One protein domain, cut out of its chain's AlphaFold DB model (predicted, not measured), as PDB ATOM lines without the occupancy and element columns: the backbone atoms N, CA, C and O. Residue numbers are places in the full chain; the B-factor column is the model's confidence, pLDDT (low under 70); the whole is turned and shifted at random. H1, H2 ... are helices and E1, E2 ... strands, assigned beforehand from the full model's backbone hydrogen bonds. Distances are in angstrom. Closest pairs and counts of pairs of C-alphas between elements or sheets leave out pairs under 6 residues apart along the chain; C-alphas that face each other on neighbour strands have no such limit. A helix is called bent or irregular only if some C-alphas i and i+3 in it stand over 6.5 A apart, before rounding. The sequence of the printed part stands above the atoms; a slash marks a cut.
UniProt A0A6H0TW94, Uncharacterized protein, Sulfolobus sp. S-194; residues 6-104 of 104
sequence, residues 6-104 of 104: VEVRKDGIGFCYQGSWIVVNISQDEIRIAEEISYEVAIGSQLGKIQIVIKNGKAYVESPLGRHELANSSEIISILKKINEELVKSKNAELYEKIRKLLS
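This is residues 6 to 104 of the 104 residues of an uncharacterized protein of Sulfolobus sp. S-194 (UniProt A0A6H0TW94). One strongly twisted antiparallel sheet of eight strands makes a wall, and a helical hairpin, H1 and H2, packs on it side by side, H1 crossing the strands and H2 running along E4. E4 joins two strand groups, E1 to E3 on one side of it and E6 to E8 on the other; its bent far end pairs with short E5, and residues 39 to 44 between them stick out. The printed part has 99 residues, with eight named strands and then two named helices, E1 to E8, H1 and H2; the sheet is branched at E4, and the class is mixed, helices and strands. The whole is compact, with a radius of gyration of the C-alphas of 13.4 A, and rounded, with spans of 37 by 31 by 26 A.

Begin with E4, residues 30 to 38, which has three neighbours and bends by 61 degrees at residue 35. On one side of it look for E3, residues 20 to 27, beside its residues 30 to 36, with N 25 and O 32 at 2.8 A. On the other side, E6, residues 51 to 55, is beside residues 30 to 34, with N 33 and O 52 at 2.8 A, and E5, residues 45 to 47, is beside residues 34 to 38, with N 37 and O 46 at 2.8 A. From E3 go to E2, residues 12 to 17, with N 15 and O 22 at 2.8 A, and then to the edge strand E1, residues 6 to 8, with N 7 and O 14 at 2.8 A. E1 to E5 form a meander, each strand the antiparallel neighbour of the one before. A second meander begins at E6 and goes on to E7, residues 58 to 63, with N 53 and O 60 at 2.8 A, and to the edge strand E8, residues 66 to 69, with N 61 and O 68 at 2.8 A. Now find H1, residues 73 to 88, which is on the sheet at a height over the sheet of 9.2 A and runs across the strands, at 76 degrees to E2 on the local plane. Its closest C-alphas to E7 are those of Ser 73 and Ala 59, 4.7 A apart. H2, residues 93 to 103, is also on the sheet at a height over the sheet of 9.2 A and runs along the strands, at 18 degrees to E4 on the local plane; its closest C-alphas to E4 are those of Leu 102 and Glu 30, 6.6 A apart. H1 and H2, a helical hairpin, touch at a shallow tilt of 9 degrees, opposite ways, closest at the C-alphas of Val 88 and Tyr 96, 5.5 A apart. In H1 and H2 every O i to N i+4 pair is within hydrogen-bond range. E1 and E8 are apart.

Find C-alpha 6 at (6.335, 26.645, 20.416), where E1 begins its 6.9 A. E2 covers 15.9 A and E3 20.8 A. E4 runs 22.5 A from C-alpha 30 at (13.105, 44.016, 29.981) to C-alpha 38 at (10.643, 22.854, 37.228). E5 covers 7.0 A, E6 12.5 A, E7 16.1 A and E8 10.3 A. H1 covers 21.0 A and is neither bent nor irregular, but only just: C-alphas 85 and 88 are 6.2 A apart. H2 covers 15.4 A and ends at C-alpha 103, at (12.806, 46.104, 21.030).

The two C-alphas farthest apart are those of Val 41 and Ser 104, the chain's last residue, 38.8 A. The printed part has no cut and no long link; the link from E4 to E5 is short, and the others are tight. Residues 39 to 44 stand free. The mean pLDDT of the printed part is 92.1, and residues 41 to 43 are under 70.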
ATOM      1  N   VAL A   6       6.381  25.212  20.101       89.19
ATOM      2  CA  VAL A   6       6.335  26.645  20.416       89.19
ATOM      3  C   VAL A   6       4.967  26.999  20.980       89.19
ATOM      4  O   VAL A   6       3.941  26.641  20.402       89.19
ATOM      5  N   GLU A   7       4.951  27.738  22.079       92.44
ATOM      6  CA  GLU A   7       3.753  28.200  22.768       92.44
ATOM      7  C   GLU A   7       3.832  29.708  22.990       92.44
ATOM      8  O   GLU A   7       4.812  30.221  23.525       92.44
ATOM      9  N   VAL A   8       2.780  30.426  22.603       91.81
ATOM     10  CA  VAL A   8       2.607  31.832  22.979       91.81
ATOM     11  C   VAL A   8       1.767  31.853  24.248       91.81
ATOM     12  O   VAL A   8       0.629  31.385  24.247       91.81
ATOM     13  N   ARG A   9       2.354  32.348  25.335       89.12
ATOM     14  CA  ARG A   9       1.739  32.458  26.661       89.12
ATOM     15  C   ARG A   9       1.253  33.899  26.878       89.12
ATOM     16  O   ARG A   9       1.392  34.753  26.003       89.12
ATOM     17  N   LYS A  10       0.659  34.182  28.040       86.38
ATOM     18  CA  LYS A  10       0.191  35.536  28.387       86.38
ATOM     19  C   LYS A  10       1.344  36.545  28.430       86.38
ATOM     20  O   LYS A  10       1.233  37.624  27.856       86.38
ATOM     21  N   ASP A  11       2.448  36.147  29.058       85.19
ATOM     22  CA  ASP A  11       3.549  37.051  29.413       85.19
ATOM     23  C   ASP A  11       4.827  36.786  28.593       85.19
ATOM     24  O   ASP A  11       5.865  37.403  28.818       85.19
ATOM     25  N   GLY A  12       4.769  35.884  27.606       92.50
ATOM     26  CA  GLY A  12       5.954  35.501  26.848       92.50
ATOM     27  C   GLY A  12       5.746  34.377  25.840       92.50
ATOM     28  O   GLY A  12       4.625  34.020  25.479       92.50
ATOM     29  N   ILE A  13       6.857  33.803  25.396       94.62
ATOM     30  CA  ILE A  13       6.925  32.704  24.431       94.62
ATOM     31  C   ILE A  13       7.709  31.567  25.074       94.62
ATOM     32  O   ILE A  13       8.752  31.814  25.667       94.62
ATOM     33  N   GLY A  14       7.236  30.332  24.950       93.94
ATOM     34  CA  GLY A  14       7.977  29.134  25.330       93.94
ATOM     35  C   GLY A  14       8.289  28.277  24.109       93.94
ATOM     36  O   GLY A  14       7.459  28.175  23.206       93.94
ATOM     37  N   PHE A  15       9.465  27.660  24.052       93.19
ATOM     38  CA  PHE A  15       9.803  26.714  22.996       93.19
ATOM     39  C   PHE A  15      10.801  25.650  23.445       93.19
ATOM     40  O   PHE A  15      11.621  25.873  24.329       93.19
ATOM     41  N   CYS A  16      10.765  24.489  22.792       92.19
ATOM     42  CA  CYS A  16      11.740  23.428  23.029       92.19
ATOM     43  C   CYS A  16      13.031  23.680  22.233       92.19
ATOM     44  O   CYS A  16      12.984  23.868  21.012       92.19
ATOM     45  N   TYR A  17      14.177  23.634  22.915       91.06
ATOM     46  CA  TYR A  17      15.510  23.692  22.321       91.06
ATOM     47  C   TYR A  17      16.451  22.724  23.042       91.06
ATOM     48  O   TYR A  17      16.603  22.795  24.256       91.06
ATOM     49  N   GLN A  18      17.072  21.805  22.292       91.06
ATOM     50  CA  GLN A  18      18.035  20.820  22.816       91.06
ATOM     51  C   GLN A  18      17.545  20.057  24.066       91.06
ATOM     52  O   GLN A  18      18.299  19.815  25.001       91.06
ATOM     53  N   GLY A  19      16.262  19.676  24.087       88.50
ATOM     54  CA  GLY A  19      15.658  18.935  25.202       88.50
ATOM     55  C   GLY A  19      15.268  19.792  26.410       88.50
ATOM     56  O   GLY A  19      14.699  19.257  27.354       88.50
ATOM     57  N   SER A  20      15.517  21.102  26.367       90.75
ATOM     58  CA  SER A  20      15.154  22.057  27.417       90.75
ATOM     59  C   SER A  20      14.006  22.958  26.961       90.75
ATOM     60  O   SER A  20      13.886  23.288  25.774       90.75
ATOM     61  N   TRP A  21      13.153  23.371  27.897       93.75
ATOM     62  CA  TRP A  21      12.125  24.369  27.623       93.75
ATOM     63  C   TRP A  21      12.693  25.768  27.851       93.75
ATOM     64  O   TRP A  21      13.067  26.122  28.964       93.75
ATOM     65  N   ILE A  22      12.767  26.567  26.792       95.06
ATOM     66  CA  ILE A  22      13.266  27.938  26.829       95.06
ATOM     67  C   ILE A  22      12.082  28.891  26.829       95.06
ATOM     68  O   ILE A  22      11.142  28.731  26.053       95.06
ATOM     69  N   VAL A  23      12.149  29.911  27.672       95.00
ATOM     70  CA  VAL A  23      11.135  30.955  27.797       95.00
ATOM     71  C   VAL A  23      11.736  32.315  27.494       95.00
ATOM     72  O   VAL A  23      12.770  32.684  28.038       95.00
ATOM     73  N   VAL A  24      11.042  33.061  26.640       95.44
ATOM     74  CA  VAL A  24      11.217  34.490  26.388       95.44
ATOM     75  C   VAL A  24      10.102  35.193  27.150       95.44
ATOM     76  O   VAL A  24       8.960  35.207  26.695       95.44
ATOM     77  N   ASN A  25      10.410  35.718  28.329       94.06
ATOM     78  CA  ASN A  25       9.446  36.324  29.238       94.06
ATOM     79  C   ASN A  25       9.611  37.846  29.274       94.06
ATOM     80  O   ASN A  25      10.732  38.354  29.219       94.06
ATOM     81  N   ILE A  26       8.505  38.571  29.398       92.50
ATOM     82  CA  ILE A  26       8.520  40.014  29.625       92.50
ATOM     83  C   ILE A  26       8.437  40.259  31.124       92.50
ATOM     84  O   ILE A  26       7.454  39.908  31.771       92.50
ATOM     85  N   SER A  27       9.468  40.891  31.675       86.75
ATOM     86  CA  SER A  27       9.517  41.254  33.085       86.75
ATOM     87  C   SER A  27       9.751  42.749  33.204       86.75
ATOM     88  O   SER A  27      10.845  43.223  32.910       86.75
ATOM     89  N   GLN A  28       8.739  43.479  33.681       84.62
ATOM     90  CA  GLN A  28       8.785  44.940  33.805       84.62
ATOM     91  C   GLN A  28       9.133  45.589  32.452       84.62
ATOM     92  O   GLN A  28       8.338  45.508  31.518       84.62
ATOM     93  N   ASP A  29      10.337  46.156  32.346       90.38
ATOM     94  CA  ASP A  29      10.842  46.894  31.186       90.38
ATOM     95  C   ASP A  29      11.992  46.158  30.473       90.38
ATOM     96  O   ASP A  29      12.832  46.772  29.813       90.38
ATOM     97  N   GLU A  30      12.096  44.840  30.646       95.06
ATOM     98  CA  GLU A  30      13.105  44.016  29.981       95.06
ATOM     99  C   GLU A  30      12.537  42.676  29.505       95.06
ATOM    100  O   GLU A  30      11.573  42.132  30.049       95.06
ATOM    101  N   ILE A  31      13.163  42.133  28.463       96.44
ATOM    102  CA  ILE A  31      12.900  40.771  27.995       96.44
ATOM    103  C   ILE A  31      13.955  39.863  28.612       96.44
ATOM    104  O   ILE A  31      15.146  40.152  28.532       96.44
ATOM    105  N   ARG A  32      13.523  38.751  29.201       96.31
ATOM    106  CA  ARG A  32      14.391  37.728  29.785       96.31
ATOM    107  C   ARG A  32      14.258  36.433  29.010       96.31
ATOM    108  O   ARG A  32      13.148  35.981  28.752       96.31
ATOM    109  N   ILE A  33      15.388  35.838  28.656       96.31
ATOM    110  CA  ILE A  33      15.459  34.561  27.954       96.31
ATOM    111  C   ILE A  33      16.253  33.596  28.818       96.31
ATOM    112  O   ILE A  33      17.419  33.851  29.126       96.31
ATOM    113  N   ALA A  34      15.618  32.503  29.215       96.44
ATOM    114  CA  ALA A  34      16.235  31.494  30.060       96.44
ATOM    115  C   ALA A  34      15.545  30.142  29.886       96.44
ATOM    116  O   ALA A  34      14.445  30.051  29.345       96.44
ATOM    117  N   GLU A  35      16.190  29.099  30.387       95.50
ATOM    118  CA  GLU A  35      15.543  27.813  30.613       95.50
ATOM    119  C   GLU A  35      14.481  27.929  31.721       95.50
ATOM    120  O   GLU A  35      14.716  28.571  32.751       95.50
ATOM    121  N   GLU A  36      13.318  27.315  31.510       93.31
ATOM    122  CA  GLU A  36      12.308  27.073  32.542       93.31
ATOM    123  C   GLU A  36      12.652  25.768  33.263       93.31
ATOM    124  O   GLU A  36      12.559  24.682  32.695       93.31
ATOM    125  N   ILE A  37      13.037  25.879  34.530       91.00
ATOM    126  CA  ILE A  37      13.396  24.759  35.392       91.00
ATOM    127  C   ILE A  37      12.225  24.504  36.337       91.00
ATOM    128  O   ILE A  37      11.877  25.355  37.160       91.00
ATOM    129  N   SER A  38      11.612  23.329  36.240       84.12
ATOM    130  CA  SER A  38      10.643  22.854  37.228       84.12
ATOM    131  C   SER A  38      11.346  22.000  38.275       84.12
ATOM    132  O   SER A  38      11.969  20.996  37.937       84.12
ATOM    133  N   TYR A  39      11.211  22.371  39.544       76.81
ATOM    134  CA  TYR A  39      11.644  21.539  40.660       76.81
ATOM    135  C   TYR A  39      10.468  20.694  41.158       76.81
ATOM    136  O   TYR A  39       9.335  21.164  41.179       76.81
ATOM    137  N   GLU A  40      10.737  19.465  41.605       73.56
ATOM    138  CA  GLU A  40       9.711  18.574  42.181       73.56
ATOM    139  C   GLU A  40       9.157  19.079  43.529       73.56
ATOM    140  O   GLU A  40       8.148  18.586  44.027       73.56
ATOM    141  N   VAL A  41       9.790  20.096  44.117       65.69
ATOM    142  CA  VAL A  41       9.319  20.786  45.324       65.69
ATOM    143  C   VAL A  41       8.357  21.929  44.972       65.69
ATOM    144  O   VAL A  41       8.482  22.554  43.924       65.69
ATOM    145  N   ALA A  42       7.406  22.228  45.867       60.38
ATOM    146  CA  ALA A  42       6.218  23.081  45.664       60.38
ATOM    147  C   ALA A  42       6.461  24.591  45.398       60.38
ATOM    148  O   ALA A  42       5.635  25.430  45.749       60.38
ATOM    149  N   ILE A  43       7.590  24.964  44.799       67.06
ATOM    150  CA  ILE A  43       8.010  26.351  44.547       67.06
ATOM    151  C   ILE A  43       7.661  26.831  43.127       67.06
ATOM    152  O   ILE A  43       7.957  27.971  42.779       67.06
ATOM    153  N   GLY A  44       7.023  25.979  42.316       78.06
ATOM    154  CA  GLY A  44       6.665  26.285  40.930       78.06
ATOM    155  C   GLY A  44       7.862  26.275  39.973       78.06
ATOM    156  O   GLY A  44       8.987  25.932  40.347       78.06
ATOM    157  N   SER A  45       7.610  26.630  38.712       83.12
ATOM    158  CA  SER A  45       8.673  26.788  37.720       83.12
ATOM    159  C   SER A  45       9.516  28.029  38.017       83.12
ATOM    160  O   SER A  45       9.013  29.072  38.435       83.12
ATOM    161  N   GLN A  46      10.824  27.918  37.797       88.38
ATOM    162  CA  GLN A  46      11.769  29.022  37.919       88.38
ATOM    163  C   GLN A  46      12.533  29.227  36.618       88.38
ATOM    164  O   GLN A  46      12.721  28.302  35.836       88.38
ATOM    165  N   LEU A  47      13.030  30.443  36.411       91.25
ATOM    166  CA  LEU A  47      14.006  30.706  35.360       91.25
ATOM    167  C   LEU A  47      15.404  30.290  35.824       91.25
ATOM    168  O   LEU A  47      15.784  30.528  36.981       91.25
ATOM    169  N   GLY A  48      16.187  29.737  34.898       92.50
ATOM    170  CA  GLY A  48      17.617  29.508  35.077       92.50
ATOM    171  C   GLY A  48      18.340  30.767  35.566       92.50
ATOM    172  O   GLY A  48      17.941  31.897  35.280       92.50
ATOM    173  N   LYS A  49      19.402  30.592  36.359       92.75
ATOM    174  CA  LYS A  49      20.134  31.724  36.967       92.75
ATOM    175  C   LYS A  49      21.080  32.431  35.991       92.75
ATOM    176  O   LYS A  49      21.533  33.526  36.298       92.75
ATOM    177  N   ILE A  50      21.360  31.813  34.844       96.19
ATOM    178  CA  ILE A  50      22.065  32.426  33.716       96.19
ATOM    179  C   ILE A  50      21.016  32.758  32.659       96.19
ATOM    180  O   ILE A  50      20.295  31.869  32.208       96.19
ATOM    181  N   GLN A  51      20.904  34.033  32.302       96.50
ATOM    182  CA  GLN A  51      19.837  34.538  31.439       96.50
ATOM    183  C   GLN A  51      20.399  35.498  30.402       96.50
ATOM    184  O   GLN A  51      21.335  36.243  30.687       96.50
ATOM    185  N   ILE A  52      19.778  35.537  29.227       97.19
ATOM    186  CA  ILE A  52      19.948  36.665  28.314       97.19
ATOM    187  C   ILE A  52      18.888  37.706  28.669       97.19
ATOM    188  O   ILE A  52      17.703  37.387  28.756       97.19
ATOM    189  N   VAL A  53      19.306  38.950  28.867       96.94
ATOM    190  CA  VAL A  53      18.427  40.077  29.185       96.94
ATOM    191  C   VAL A  53      18.512  41.106  28.069       96.94
ATOM    192  O   VAL A  53      19.608  41.534  27.719       96.94
ATOM    193  N   ILE A  54      17.372  41.523  27.524       97.00
ATOM    194  CA  ILE A  54      17.284  42.607  26.544       97.00
ATOM    195  C   ILE A  54      16.696  43.831  27.221       97.00
ATOM    196  O   ILE A  54      15.575  43.784  27.732       97.00
ATOM    197  N   LYS A  55      17.452  44.927  27.210       95.06
ATOM    198  CA  LYS A  55      17.047  46.200  27.803       95.06
ATOM    199  C   LYS A  55      17.715  47.350  27.064       95.06
ATOM    200  O   LYS A  55      18.908  47.282  26.786       95.06
ATOM    201  N   ASN A  56      16.961  48.411  26.774       91.81
ATOM    202  CA  ASN A  56      17.467  49.634  26.136       91.81
ATOM    203  C   ASN A  56      18.273  49.366  24.847       91.81
ATOM    204  O   ASN A  56      19.374  49.888  24.679       91.81
ATOM    205  N   GLY A  57      17.763  48.497  23.969       91.44
ATOM    206  CA  GLY A  57      18.422  48.170  22.697       91.44
ATOM    207  C   GLY A  57      19.723  47.364  22.825       91.44
ATOM    208  O   GLY A  57      20.454  47.229  21.846       91.44
ATOM    209  N   LYS A  58      20.018  46.816  24.008       95.69
ATOM    210  CA  LYS A  58      21.213  46.012  24.281       95.69
ATOM    211  C   LYS A  58      20.845  44.649  24.842       95.69
ATOM    212  O   LYS A  58      19.840  44.503  25.538       95.69
ATOM    213  N   ALA A  59      21.679  43.662  24.540       97.38
ATOM    214  CA  ALA A  59      21.599  42.323  25.091       97.38
ATOM    215  C   ALA A  59      22.705  42.124  26.128       97.38
ATOM    216  O   ALA A  59      23.849  42.533  25.935       97.38
ATOM    217  N   TYR A  60      22.363  41.458  27.220       97.56
ATOM    218  CA  TYR A  60      23.264  41.164  28.321       97.56
ATOM    219  C   TYR A  60      23.170  39.690  28.685       97.56
ATOM    220  O   TYR A  60      22.097  39.105  28.583       97.56
ATOM    221  N   VAL A  61      24.259  39.115  29.185       97.69
ATOM    222  CA  VAL A  61      24.189  37.924  30.032       97.69
ATOM    223  C   VAL A  61      24.083  38.393  31.471       97.69
ATOM    224  O   VAL A  61      24.932  39.144  31.947       97.69
ATOM    225  N   GLU A  62      23.044  37.950  32.161       97.38
ATOM    226  CA  GLU A  62      22.907  38.085  33.604       97.38
ATOM    227  C   GLU A  62      23.194  36.740  34.266       97.38
ATOM    228  O   GLU A  62      22.663  35.708  33.860       97.38
ATOM    229  N   SER A  63      24.051  36.761  35.280       96.69
ATOM    230  CA  SER A  63      24.422  35.596  36.078       96.69
ATOM    231  C   SER A  63      24.636  36.013  37.539       96.69
ATOM    232  O   SER A  63      24.710  37.211  37.826       96.69
ATOM    233  N   PRO A  64      24.832  35.063  38.472       96.50
ATOM    234  CA  PRO A  64      25.226  35.391  39.845       96.50
ATOM    235  C   PRO A  64      26.533  36.191  39.959       96.50
ATOM    236  O   PRO A  64      26.790  36.785  41.000       96.50
ATOM    237  N   LEU A  65      27.358  36.211  38.906       96.56
ATOM    238  CA  LEU A  65      28.620  36.954  38.865       96.56
ATOM    239  C   LEU A  65      28.450  38.408  38.397       96.56
ATOM    240  O   LEU A  65      29.402  39.181  38.446       96.56
ATOM    241  N   GLY A  66      27.251  38.784  37.950       96.06
ATOM    242  CA  GLY A  66      26.949  40.114  37.435       96.06
ATOM    243  C   GLY A  66      26.305  40.089  36.053       96.06
ATOM    244  O   GLY A  66      25.913  39.041  35.527       96.06
ATOM    245  N   ARG A  67      26.181  41.289  35.476       97.31
ATOM    246  CA  ARG A  67      25.558  41.545  34.176       97.31
ATOM    247  C   ARG A  67      26.613  42.060  33.195       97.31
ATOM    248  O   ARG A  67      27.248  43.079  33.455       97.31
ATOM    249  N   HIS A  68      26.769  41.374  32.066       97.56
ATOM    250  CA  HIS A  68      27.770  41.688  31.042       97.56
ATOM    251  C   HIS A  68      27.107  41.879  29.681       97.56
ATOM    252  O   HIS A  68      26.257  41.084  29.292       97.56
ATOM    253  N   GLU A  69      27.481  42.933  28.959       97.44
ATOM    254  CA  GLU A  69      26.945  43.219  27.623       97.44
ATOM    255  C   GLU A  69      27.463  42.207  26.593       97.44
ATOM    256  O   GLU A  69      28.642  41.850  26.583       97.44
ATOM    257  N   LEU A  70      26.569  41.745  25.720       96.81
ATOM    258  CA  LEU A  70      26.884  40.861  24.605       96.81
ATOM    259  C   LEU A  70      27.264  41.680  23.369       96.81
ATOM    260  O   LEU A  70      26.524  42.573  22.945       96.81
ATOM    261  N   ALA A  71      28.384  41.317  22.739       93.88
ATOM    262  CA  ALA A  71      28.903  42.001  21.552       93.88
ATOM    263  C   ALA A  71      27.920  41.993  20.362       93.88
ATOM    264  O   ALA A  71      27.903  42.920  19.558       93.88
ATOM    265  N   ASN A  72      27.070  40.971  20.259       93.38
ATOM    266  CA  ASN A  72      26.136  40.749  19.155       93.38
ATOM    267  C   ASN A  72      24.686  41.162  19.483       93.38
ATOM    268  O   ASN A  72      23.730  40.554  18.998       93.38
ATOM    269  N   SER A  73      24.506  42.217  20.284       94.50
ATOM    270  CA  SER A  73      23.185  42.715  20.701       94.50
ATOM    271  C   SER A  73      22.205  42.926  19.535       94.50
ATOM    272  O   SER A  73      21.058  42.483  19.603       94.50
ATOM    273  N   SER A  74      22.656  43.541  18.437       94.44
ATOM    274  CA  SER A  74      21.814  43.837  17.268       94.44
ATOM    275  C   SER A  74      21.256  42.584  16.590       94.44
ATOM    276  O   SER A  74      20.113  42.582  16.134       94.44
ATOM    277  N   GLU A  75      22.045  41.511  16.534       95.25
ATOM    278  CA  GLU A  75      21.630  40.245  15.929       95.25
ATOM    279  C   GLU A  75      20.548  39.569  16.778       95.25
ATOM    280  O   GLU A  75      19.498  39.188  16.260       95.25
ATOM    281  N   ILE A  76      20.756  39.508  18.097       94.25
ATOM    282  CA  ILE A  76      19.797  38.930  19.050       94.25
ATOM    283  C   ILE A  76      18.459  39.678  18.981       94.25
ATOM    284  O   ILE A  76      17.397  39.064  18.871       94.25
ATOM    285  N   ILE A  77      18.505  41.012  18.981       96.00
ATOM    286  CA  ILE A  77      17.312  41.861  18.879       96.00
ATOM    287  C   ILE A  77      16.596  41.654  17.540       96.00
ATOM    288  O   ILE A  77      15.369  41.568  17.513       96.00
ATOM    289  N   SER A  78      17.336  41.532  16.435       95.75
ATOM    290  CA  SER A  78      16.765  41.257  15.110       95.75
ATOM    291  C   SER A  78      16.010  39.923  15.073       95.75
ATOM    292  O   SER A  78      14.881  39.854  14.583       95.75
ATOM    293  N   ILE A  79      16.580  38.873  15.673       94.06
ATOM    294  CA  ILE A  79      15.930  37.561  15.783       94.06
ATOM    295  C   ILE A  79      14.636  37.662  16.602       94.06
ATOM    296  O   ILE A  79      13.606  37.134  16.184       94.06
ATOM    297  N   LEU A  80      14.647  38.379  17.730       94.88
ATOM    298  CA  LEU A  80      13.446  38.570  18.549       94.88
ATOM    299  C   LEU A  80      12.362  39.372  17.826       94.88
ATOM    300  O   LEU A  80      11.188  39.022  17.923       94.88
ATOM    301  N   LYS A  81      12.738  40.400  17.054       95.62
ATOM    302  CA  LYS A  81      11.798  41.140  16.194       95.62
ATOM    303  C   LYS A  81      11.139  40.207  15.185       95.62
ATOM    304  O   LYS A  81       9.918  40.226  15.048       95.62
ATOM    305  N   LYS A  82      11.929  39.348  14.536       94.94
ATOM    306  CA  LYS A  82      11.421  38.354  13.586       94.94
ATOM    307  C   LYS A  82      10.448  37.376  14.246       94.94
ATOM    308  O   LYS A  82       9.360  37.166  13.723       94.94
ATOM    309  N   ILE A  83      10.792  36.841  15.421       92.62
ATOM    310  CA  ILE A  83       9.894  35.971  16.196       92.62
ATOM    311  C   ILE A  83       8.595  36.712  16.543       92.62
ATOM    312  O   ILE A  83       7.509  36.154  16.391       92.62
ATOM    313  N   ASN A  84       8.679  37.970  16.977       94.88
ATOM    314  CA  ASN A  84       7.500  38.755  17.329       94.88
ATOM    315  C   ASN A  84       6.549  38.940  16.130       94.88
ATOM    316  O   ASN A  84       5.341  38.734  16.261       94.88
ATOM    317  N   GLU A  85       7.094  39.268  14.955       95.38
ATOM    318  CA  GLU A  85       6.321  39.446  13.719       95.38
ATOM    319  C   GLU A  85       5.723  38.136  13.188       95.38
ATOM    320  O   GLU A  85       4.548  38.103  12.826       95.38
ATOM    321  N   GLU A  86       6.509  37.057  13.139       92.75
ATOM    322  CA  GLU A  86       6.098  35.799  12.500       92.75
ATOM    323  C   GLU A  86       5.188  34.944  13.392       92.75
ATOM    324  O   GLU A  86       4.337  34.212  12.888       92.75
ATOM    325  N   LEU A  87       5.353  35.026  14.715       91.19
ATOM    326  CA  LEU A  87       4.686  34.127  15.656       91.19
ATOM    327  C   LEU A  87       3.685  34.840  16.566       91.19
ATOM    328  O   LEU A  87       2.555  34.376  16.716       91.19
ATOM    329  N   VAL A  88       4.098  35.919  17.231       94.31
ATOM    330  CA  VAL A  88       3.306  36.511  18.323       94.31
ATOM    331  C   VAL A  88       2.161  37.351  17.778       94.31
ATOM    332  O   VAL A  88       1.040  37.243  18.271       94.31
ATOM    333  N   LYS A  89       2.419  38.125  16.721       94.62
ATOM    334  CA  LYS A  89       1.467  39.053  16.096       94.62
ATOM    335  C   LYS A  89       0.092  38.448  15.810       94.62
ATOM    336  O   LYS A  89      -0.922  39.101  16.028       94.62
ATOM    337  N   SER A  90       0.051  37.202  15.340       92.38
ATOM    338  CA  SER A  90      -1.193  36.502  14.990       92.38
ATOM    339  C   SER A  90      -1.869  35.796  16.171       92.38
ATOM    340  O   SER A  90      -3.024  35.398  16.055       92.38
ATOM    341  N   LYS A  91      -1.168  35.624  17.300       93.25
ATOM    342  CA  LYS A  91      -1.616  34.816  18.448       93.25
ATOM    343  C   LYS A  91      -1.947  35.647  19.688       93.25
ATOM    344  O   LYS A  91      -2.816  35.250  20.456       93.25
ATOM    345  N   ASN A  92      -1.253  36.763  19.908       94.94
ATOM    346  CA  ASN A  92      -1.439  37.616  21.078       94.94
ATOM    347  C   ASN A  92      -1.029  39.067  20.757       94.94
ATOM    348  O   ASN A  92       0.149  39.420  20.814       94.94
ATOM    349  N   ALA A  93      -2.014  39.907  20.425       94.75
ATOM    350  CA  ALA A  93      -1.786  41.303  20.043       94.75
ATOM    351  C   ALA A  93      -1.217  42.157  21.190       94.75
ATOM    352  O   ALA A  93      -0.370  43.018  20.958       94.75
ATOM    353  N   GLU A  94      -1.640  41.900  22.432       94.31
ATOM    354  CA  GLU A  94      -1.132  42.619  23.604       94.31
ATOM    355  C   GLU A  94       0.353  42.311  23.827       94.31
ATOM    356  O   GLU A  94       1.167  43.219  23.999       94.31
ATOM    357  N   LEU A  95       0.719  41.027  23.778       94.38
ATOM    358  CA  LEU A  95       2.108  40.599  23.913       94.38
ATOM    359  C   LEU A  95       2.969  41.132  22.764       94.38
ATOM    360  O   LEU A  95       4.075  41.609  23.012       94.38
ATOM    361  N   TYR A  96       2.452  41.110  21.532       95.38
ATOM    362  CA  TYR A  96       3.144  41.642  20.358       95.38
ATOM    363  C   TYR A  96       3.569  43.100  20.554       95.38
ATOM    364  O   TYR A  96       4.738  43.437  20.352       95.38
ATOM    365  N   GLU A  97       2.645  43.953  21.005       95.06
ATOM    366  CA  GLU A  97       2.927  45.370  21.246       95.06
ATOM    367  C   GLU A  97       3.883  45.585  22.426       95.06
ATOM    368  O   GLU A  97       4.748  46.461  22.358       95.06
ATOM    369  N   LYS A  98       3.799  44.768  23.486       93.75
ATOM    370  CA  LYS A  98       4.768  44.819  24.596       93.75
ATOM    371  C   LYS A  98       6.187  44.504  24.117       93.75
ATOM    372  O   LYS A  98       7.098  45.290  24.367       93.75
ATOM    373  N   ILE A  99       6.375  43.401  23.387       94.31
ATOM    374  CA  ILE A  99       7.688  43.016  22.841       94.31
ATOM    375  C   ILE A  99       8.193  44.091  21.876       94.31
ATOM    376  O   ILE A  99       9.350  44.497  21.953       94.31
ATOM    377  N   ARG A 100       7.325  44.591  20.991       94.44
ATOM    378  CA  ARG A 100       7.683  45.617  20.008       94.44
ATOM    379  C   ARG A 100       8.238  46.875  20.675       94.44
ATOM    380  O   ARG A 100       9.276  47.351  20.234       94.44
ATOM    381  N   LYS A 101       7.596  47.361  21.744       93.31
ATOM    382  CA  LYS A 101       8.048  48.536  22.512       93.31
ATOM    383  C   LYS A 101       9.404  48.330  23.191       93.31
ATOM    384  O   LYS A 101      10.193  49.264  23.264       93.31
ATOM    385  N   LEU A 102       9.685  47.123  23.679       93.12
ATOM    386  CA  LEU A 102      10.959  46.807  24.340       93.12
ATOM    387  C   LEU A 102      12.123  46.605  23.359       93.12
ATOM    388  O   LEU A 102      13.284  46.683  23.759       93.12
ATOM    389  N   LEU A 103      11.819  46.322  22.090       92.00
ATOM    390  CA  LEU A 103      12.806  46.104  21.030       92.00
ATOM    391  C   LEU A 103      12.997  47.318  20.099       92.00
ATOM    392  O   LEU A 103      13.864  47.256  19.218       92.00
ATOM    393  N   SER A 104      12.174  48.366  20.221       81.94
ATOM    394  CA  SER A 104      12.375  49.663  19.545       81.94
ATOM    395  C   SER A 104      13.622  50.372  20.050       81.94
ATOM    396  O   SER A 104      14.377  50.833  19.168       81.94
TER     397      SER A 104